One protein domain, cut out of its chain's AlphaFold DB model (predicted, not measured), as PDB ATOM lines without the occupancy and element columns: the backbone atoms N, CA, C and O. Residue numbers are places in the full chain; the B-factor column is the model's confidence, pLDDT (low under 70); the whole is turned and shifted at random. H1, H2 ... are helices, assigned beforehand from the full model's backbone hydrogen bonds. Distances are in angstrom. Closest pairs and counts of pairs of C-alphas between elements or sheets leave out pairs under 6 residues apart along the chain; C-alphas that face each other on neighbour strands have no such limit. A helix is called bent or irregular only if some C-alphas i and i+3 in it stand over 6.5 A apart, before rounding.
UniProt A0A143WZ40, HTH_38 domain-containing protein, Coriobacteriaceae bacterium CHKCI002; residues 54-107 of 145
ATOM      1  N   PRO A  54     -59.934  29.890  36.829       63.81
ATOM      2  CA  PRO A  54     -58.716  30.475  37.364       63.81
ATOM      3  C   PRO A  54     -57.722  30.606  36.209       63.81
ATOM      4  O   PRO A  54     -57.569  29.661  35.428       63.81
ATOM      5  N   LYS A  55     -57.074  31.777  36.082       64.50
ATOM      6  CA  LYS A  55     -55.970  31.979  35.128       64.50
ATOM      7  C   LYS A  55     -55.061  30.758  35.221       64.50
ATOM      8  O   LYS A  55     -54.716  30.370  36.339       64.50
ATOM      9  N   ALA A  56     -54.767  30.137  34.075       59.09
ATOM     10  CA  ALA A  56     -54.063  28.862  33.998       59.09
ATOM     11  C   ALA A  56     -52.920  28.837  35.017       59.09
ATOM     12  O   ALA A  56     -51.985  29.637  34.938       59.09
ATOM     13  N   VAL A  57     -53.042  27.969  36.026       58.28
ATOM     14  CA  VAL A  57     -51.989  27.822  37.029       58.28
ATOM     15  C   VAL A  57     -50.738  27.422  36.253       58.28
ATOM     16  O   VAL A  57     -50.824  26.480  35.459       58.28
ATOM     17  N   PRO A  58     -49.603  28.123  36.416       56.91
ATOM     18  CA  PRO A  58     -48.386  27.788  35.696       56.91
ATOM     19  C   PRO A  58     -48.112  26.290  35.839       56.91
ATOM     20  O   PRO A  58     -47.940  25.773  36.942       56.91
ATOM     21  N   GLN A  59     -48.093  25.585  34.704       62.97
ATOM     22  CA  GLN A  59     -47.933  24.126  34.627       62.97
ATOM     23  C   GLN A  59     -46.609  23.655  35.264       62.97
ATOM     24  O   GLN A  59     -46.428  22.485  35.608       62.97
ATOM     25  N   LYS A  60     -45.671  24.593  35.434       70.38
ATOM     26  CA  LYS A  60     -44.368  24.408  36.059       70.38
ATOM     27  C   LYS A  60     -44.515  24.220  37.566       70.38
ATOM     28  O   LYS A  60     -44.914  25.122  38.297       70.38
ATOM     29  N   ALA A  61     -44.096  23.055  38.049       69.56
ATOM     30  CA  ALA A  61     -44.134  22.700  39.465       69.56
ATOM     31  C   ALA A  61     -43.372  23.682  40.380       69.56
ATOM     32  O   ALA A  61     -43.641  23.741  41.576       69.56
ATOM     33  N   GLN A  62     -42.428  24.446  39.829       74.62
ATOM     34  CA  GLN A  62     -41.610  25.424  40.548       74.62
ATOM     35  C   GLN A  62     -42.364  26.713  40.869       74.62
ATOM     36  O   GLN A  62     -42.000  27.393  41.824       74.62
ATOM     37  N   ALA A  63     -43.437  27.017  40.137       75.31
ATOM     38  CA  ALA A  63     -44.285  28.174  40.404       75.31
ATOM     39  C   ALA A  63     -45.089  28.051  41.710       75.31
ATOM     40  O   ALA A  63     -45.744  28.996  42.131       75.31
ATOM     41  N   ARG A  64     -45.012  26.892  42.375       78.81
ATOM     42  CA  ARG A  64     -45.509  26.689  43.740       78.81
ATOM     43  C   ARG A  64     -44.636  27.353  44.804       78.81
ATOM     44  O   ARG A  64     -45.037  27.356  45.956       78.81
ATOM     45  N   CYS A  65     -43.448  27.844  44.451       82.00
ATOM     46  CA  CYS A  65     -42.562  28.543  45.375       82.00
ATOM     47  C   CYS A  65     -42.913  30.039  45.407       82.00
ATOM     48  O   CYS A  65     -42.978  30.663  44.349       82.00
ATOM     49  N   SER A  66     -43.070  30.630  46.589       84.00
ATOM     50  CA  SER A  66     -43.289  32.072  46.781       84.00
ATOM     51  C   SER A  66     -42.165  32.896  46.136       84.00
ATOM     52  O   SER A  66     -42.409  33.859  45.414       84.00
ATOM     53  N   ARG A  67     -40.923  32.424  46.287       83.31
ATOM     54  CA  ARG A  67     -39.700  33.020  45.737       83.31
ATOM     55  C   ARG A  67     -39.421  32.584  44.298       83.31
ATOM     56  O   ARG A  67     -38.304  32.756  43.813       83.31
ATOM     57  N   TYR A  68     -40.389  31.988  43.588       81.69
ATOM     58  CA  TYR A  68     -40.184  31.499  42.217       81.69
ATOM     59  C   TYR A  68     -39.669  32.592  41.279       81.69
ATOM     60  O   TYR A  68     -38.789  32.312  40.472       81.69
ATOM     61  N   LYS A  69     -40.167  33.828  41.404       80.69
ATOM     62  CA  LYS A  69     -39.773  34.950  40.541       80.69
ATOM     63  C   LYS A  69     -38.323  35.385  40.717       80.69
ATOM     64  O   LYS A  69     -37.736  35.789  39.721       80.69
ATOM     65  N   ASP A  70     -37.713  35.155  41.883       83.62
ATOM     66  CA  ASP A  70     -36.369  35.655  42.233       83.62
ATOM     67  C   ASP A  70     -35.357  34.540  42.561       83.62
ATOM     68  O   ASP A  70     -34.168  34.784  42.731       83.62
ATOM     69  N   CYS A  71     -35.786  33.275  42.574       81.62
ATOM     70  CA  CYS A  71     -34.945  32.131  42.937       81.62
ATOM     71  C   CYS A  71     -33.714  31.926  42.026       81.62
ATOM     72  O   CYS A  71     -33.817  31.384  40.924       81.62
ATOM     73  N   ARG A  72     -32.519  32.262  42.520       80.50
ATOM     74  CA  ARG A  72     -31.231  32.028  41.835       80.50
ATOM     75  C   ARG A  72     -30.564  30.687  42.171       80.50
ATOM     76  O   ARG A  72     -29.426  30.462  41.777       80.50
ATOM     77  N   LYS A  73     -31.250  29.774  42.870       78.12
ATOM     78  CA  LYS A  73     -30.681  28.456  43.206       78.12
ATOM     79  C   LYS A  73     -30.389  27.657  41.935       78.12
ATOM     80  O   LYS A  73     -31.297  27.417  41.137       78.12
ATOM     81  N   VAL A  74     -29.144  27.231  41.778       78.69
ATOM     82  CA  VAL A  74     -28.651  26.354  40.705       78.69
ATOM     83  C   VAL A  74     -28.315  24.975  41.282       78.69
ATOM     84  O   VAL A  74     -28.349  24.800  42.497       78.69
ATOM     85  N   MET A  75     -28.025  23.987  40.431       73.81
ATOM     86  CA  MET A  75     -27.485  22.678  40.852       73.81
ATOM     87  C   MET A  75     -28.382  21.846  41.800       73.81
ATOM     88  O   MET A  75     -27.896  20.963  42.498       73.81
ATOM     89  N   LEU A  76     -29.700  22.072  41.833       74.38
ATOM     90  CA  LEU A  76     -30.595  21.362  42.767       74.38
ATOM     91  C   LEU A  76     -30.832  19.886  42.421       74.38
ATOM     92  O   LEU A  76     -31.156  19.094  43.301       74.38
ATOM     93  N   CYS A  77     -30.764  19.519  41.140       70.12
ATOM     94  CA  CYS A  77     -31.079  18.169  40.691       70.12
ATOM     95  C   CYS A  77     -29.936  17.597  39.856       70.12
ATOM     96  O   CYS A  77     -29.538  18.191  38.859       70.12
ATOM     97  N   ARG A  78     -29.428  16.415  40.234       65.50
ATOM     98  CA  ARG A  78     -28.364  15.715  39.482       65.50
ATOM     99  C   ARG A  78     -28.785  15.356  38.048       65.50
ATOM    100  O   ARG A  78     -27.938  15.192  37.186       65.50
ATOM    101  N   ALA A  79     -30.095  15.272  37.803       60.81
ATOM    102  CA  ALA A  79     -30.709  14.954  36.513       60.81
ATOM    103  C   ALA A  79     -31.114  16.195  35.689       60.81
ATOM    104  O   ALA A  79     -31.896  16.083  34.745       60.81
ATOM    105  N   CYS A  80     -30.685  17.393  36.089       61.75
ATOM    106  CA  CYS A  80     -30.942  18.616  35.339       61.75
ATOM    107  C   CYS A  80     -29.970  18.638  34.150       61.75
ATOM    108  O   CYS A  80     -28.767  18.510  34.357       61.75
ATOM    109  N   ALA A  81     -30.492  18.780  32.925       56.38
ATOM    110  CA  ALA A  81     -29.715  18.652  31.685       56.38
ATOM    111  C   ALA A  81     -28.464  19.551  31.648       56.38
ATOM    112  O   ALA A  81     -27.455  19.172  31.068       56.38
ATOM    113  N   SER A  82     -28.492  20.700  32.334       56.28
ATOM    114  CA  SER A  82     -27.279  21.443  32.666       56.28
ATOM    115  C   SER A  82     -27.109  21.546  34.179       56.28
ATOM    116  O   SER A  82     -28.031  21.920  34.907       56.28
ATOM    117  N   ARG A  83     -25.899  21.249  34.665       58.44
ATOM    118  CA  ARG A  83     -25.511  21.427  36.075       58.44
ATOM    119  C   ARG A  83     -25.681  22.894  36.520       58.44
ATOM    120  O   ARG A  83     -26.073  23.147  37.648       58.44
ATOM    121  N   ALA A  84     -25.576  23.848  35.592       61.34
ATOM    122  CA  ALA A  84     -25.864  25.275  35.789       61.34
ATOM    123  C   ALA A  84     -27.353  25.684  35.623       61.34
ATOM    124  O   ALA A  84     -27.684  26.872  35.629       61.34
ATOM    125  N   SER A  85     -28.286  24.736  35.464       67.88
ATOM    126  CA  SER A  85     -29.714  25.051  35.349       67.88
ATOM    127  C   SER A  85     -30.242  25.678  36.638       67.88
ATOM    128  O   SER A  85     -30.271  25.047  37.696       67.88
ATOM    129  N   ALA A  86     -30.739  26.911  36.537       76.31
ATOM    130  CA  ALA A  86     -31.495  27.531  37.619       76.31
ATOM    131  C   ALA A  86     -32.761  26.716  37.924       76.31
ATOM    132  O   ALA A  86     -33.430  26.228  37.010       76.31
ATOM    133  N   CYS A  87     -33.149  26.654  39.200       75.88
ATOM    134  CA  CYS A  87     -34.355  25.982  39.687       75.88
ATOM    135  C   CYS A  87     -35.586  26.331  38.840       75.88
ATOM    136  O   CYS A  87     -36.343  25.447  38.452       75.88
ATOM    137  N   LYS A  88     -35.735  27.605  38.451       75.12
ATOM    138  CA  LYS A  88     -36.859  28.093  37.634       75.12
ATOM    139  C   LYS A  88     -36.968  27.455  36.243       75.12
ATOM    140  O   LYS A  88     -38.064  27.409  35.685       75.12
ATOM    141  N   ARG A  89     -35.838  27.004  35.683       74.00
ATOM    142  CA  ARG A  89     -35.707  26.380  34.354       74.00
ATOM    143  C   ARG A  89     -35.700  24.847  34.420       74.00
ATOM    144  O   ARG A  89     -35.712  24.197  33.383       74.00
ATOM    145  N   CYS A  90     -35.727  24.272  35.623       72.94
ATOM    146  CA  CYS A  90     -35.806  22.830  35.854       72.94
ATOM    147  C   CYS A  90     -37.058  22.254  35.162       72.94
ATOM    148  O   CYS A  90     -38.183  22.592  35.522       72.94
ATOM    149  N   GLY A  91     -36.899  21.352  34.190       66.44
ATOM    150  CA  GLY A  91     -38.036  20.674  33.543       66.44
ATOM    151  C   GLY A  91     -38.715  19.621  34.431       66.44
ATOM    152  O   GLY A  91     -39.761  19.073  34.086       66.44
ATOM    153  N   ARG A  92     -38.135  19.306  35.599       68.12
ATOM    154  CA  ARG A  92     -38.615  18.213  36.445       68.12
ATOM    155  C   ARG A  92     -39.803  18.636  37.309       68.12
ATOM    156  O   ARG A  92     -39.768  19.634  38.018       68.12
ATOM    157  N   LYS A  93     -40.847  17.807  37.342       61.25
ATOM    158  CA  LYS A  93     -42.115  18.091  38.049       61.25
ATOM    159  C   LYS A  93     -42.013  18.166  39.590       61.25
ATOM    160  O   LYS A  93     -43.018  18.429  40.245       61.25
ATOM    161  N   ARG A  94     -40.845  17.908  40.199       68.19
ATOM    162  CA  ARG A  94     -40.682  17.775  41.665       68.19
ATOM    163  C   ARG A  94     -39.427  18.447  42.247       68.19
ATOM    164  O   ARG A  94     -38.942  18.012  43.283       68.19
ATOM    165  N   CYS A  95     -38.898  19.510  41.631       72.56
ATOM    166  CA  CYS A  95     -37.701  20.192  42.170       72.56
ATOM    167  C   CYS A  95     -37.970  20.861  43.549       72.56
ATOM    168  O   CYS A  95     -37.042  21.061  44.323       72.56
ATOM    169  N   TRP A  96     -39.237  21.134  43.901       74.00
ATOM    170  CA  TRP A  96     -39.650  21.656  45.215       74.00
ATOM    171  C   TRP A  96     -39.419  20.684  46.383       74.00
ATOM    172  O   TRP A  96     -39.145  21.145  47.479       74.00
ATOM    173  N   GLY A  97     -39.475  19.364  46.166       74.31
ATOM    174  CA  GLY A  97     -39.273  18.376  47.238       74.31
ATOM    175  C   GLY A  97     -37.806  18.145  47.615       74.31
ATOM    176  O   GLY A  97     -37.531  17.498  48.612       74.31
ATOM    177  N   ILE A  98     -36.877  18.655  46.804       76.62
ATOM    178  CA  ILE A  98     -35.423  18.510  46.992       76.62
ATOM    179  C   ILE A  98     -34.802  19.858  47.397       76.62
ATOM    180  O   ILE A  98     -33.686  19.919  47.895       76.62
ATOM    181  N   CYS A  99     -35.510  20.969  47.168       78.31
ATOM    182  CA  CYS A  99     -34.980  22.303  47.408       78.31
ATOM    183  C   CYS A  99     -35.021  22.652  48.908       78.31
ATOM    184  O   CYS A  99     -36.115  22.830  49.441       78.31
ATOM    185  N   PRO A 100     -33.871  22.898  49.567       79.50
ATOM    186  CA  PRO A 100     -33.812  23.176  51.009       79.50
ATOM    187  C   PRO A 100     -34.333  24.567  51.408       79.50
ATOM    188  O   PRO A 100     -34.311  24.937  52.568       79.50
ATOM    189  N   GLY A 101     -34.767  25.387  50.449       79.19
ATOM    190  CA  GLY A 101     -35.408  26.678  50.744       79.19
ATOM    191  C   GLY A 101     -36.593  26.894  49.829       79.19
ATOM    192  O   GLY A 101     -36.738  27.961  49.237       79.19
ATOM    193  N   PHE A 102     -37.337  25.816  49.604       83.81
ATOM    194  CA  PHE A 102     -38.662  25.899  49.033       83.81
ATOM    195  C   PHE A 102     -39.594  26.526  50.067       83.81
ATOM    196  O   PHE A 102     -39.660  26.061  51.199       83.81
ATOM    197  N   ASP A 103     -40.306  27.562  49.649       84.69
ATOM    198  CA  ASP A 103     -41.303  28.238  50.464       84.69
ATOM    199  C   ASP A 103     -42.633  28.204  49.695       84.69
ATOM    200  O   ASP A 103     -42.680  28.724  48.576       84.69
ATOM    201  N   PRO A 104     -43.673  27.505  50.181       82.88
ATOM    202  CA  PRO A 104     -44.910  27.322  49.435       82.88
ATOM    203  C   PRO A 104     -45.660  28.647  49.253       82.88
ATOM    204  O   PRO A 104     -45.919  29.381  50.200       82.88
ATOM    205  N   TRP A 105     -46.074  28.939  48.021       81.69
ATOM    206  CA  TRP A 105     -46.918  30.092  47.738       81.69
ATOM    207  C   TRP A 105     -48.347  29.846  48.238       81.69
ATOM    208  O   TRP A 105     -49.052  28.970  47.726       81.69
ATOM    209  N   ALA A 106     -48.779  30.652  49.206       75.31
ATOM    210  CA  ALA A 106     -50.159  30.733  49.662       75.31
ATOM    211  C   ALA A 106     -50.849  31.969  49.060       75.31
ATOM    212  O   ALA A 106     -50.261  33.042  48.926       75.31
ATOM    213  N   CYS A 107     -52.115  31.820  48.669       70.19
ATOM    214  CA  CYS A 107     -52.919  32.943  48.195       70.19
ATOM    215  C   CYS A 107     -53.534  33.667  49.398       70.19
ATOM    216  O   CYS A 107     -54.435  33.110  50.019       70.19
TER     217      CYS A 107
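What this domain is: This is residues 54 to 107 of the 145 residues of the protein "HTH_38 domain-containing protein" of Coriobacteriaceae bacterium CHKCI002 (UniProt A0A143WZ40). The domain has little regular structure: it is mostly a winding chain of loops, with two very short helices, H1 then H2, following each other after the first residues of the printed part, and then a long looped stretch with no named element. That stretch, residues 70 to 107, runs from H2 out to Arg 83 at the far end and folds back to Cys 107, near the end where Pro 54 lies. Of 54 printed residues, 8 are in named elements; the class is all helix, with no named strand. The whole is compact, with a radius of gyration of the C-alphas of 10.9 A, yet elongated, spanning 34 by 20 by 18 A.

How they stand to each other: H1, residues 61 to 64, and H2, residues 66 to 69, are close but not clearly touching; their closest C-alphas, of Gln 62 and Tyr 68, are 6.5 A apart. A tight link of one residue joins them. Both are too short for an O i to N i+4 pair, and in each the one O i to N i+3 pair is not within hydrogen-bond range.

Where its parts are: H1 begins at C-alpha 61 (-44.134, 22.700, 39.465); it is neither bent nor irregular, but only just, at 6.0 A from first to last C-alpha. H2 ends at C-alpha 69 (-39.773, 34.950, 40.541) and is irregular, 7.7 A long.

The domain as a whole: The C-alphas farthest apart, of Pro 54 and Arg 83, are 34.4 A apart. The printed part has no cut. Mean pLDDT of the printed part is 72.3, with residues 54 to 59, 61, 78 to 85 and 91 to 94 under 70.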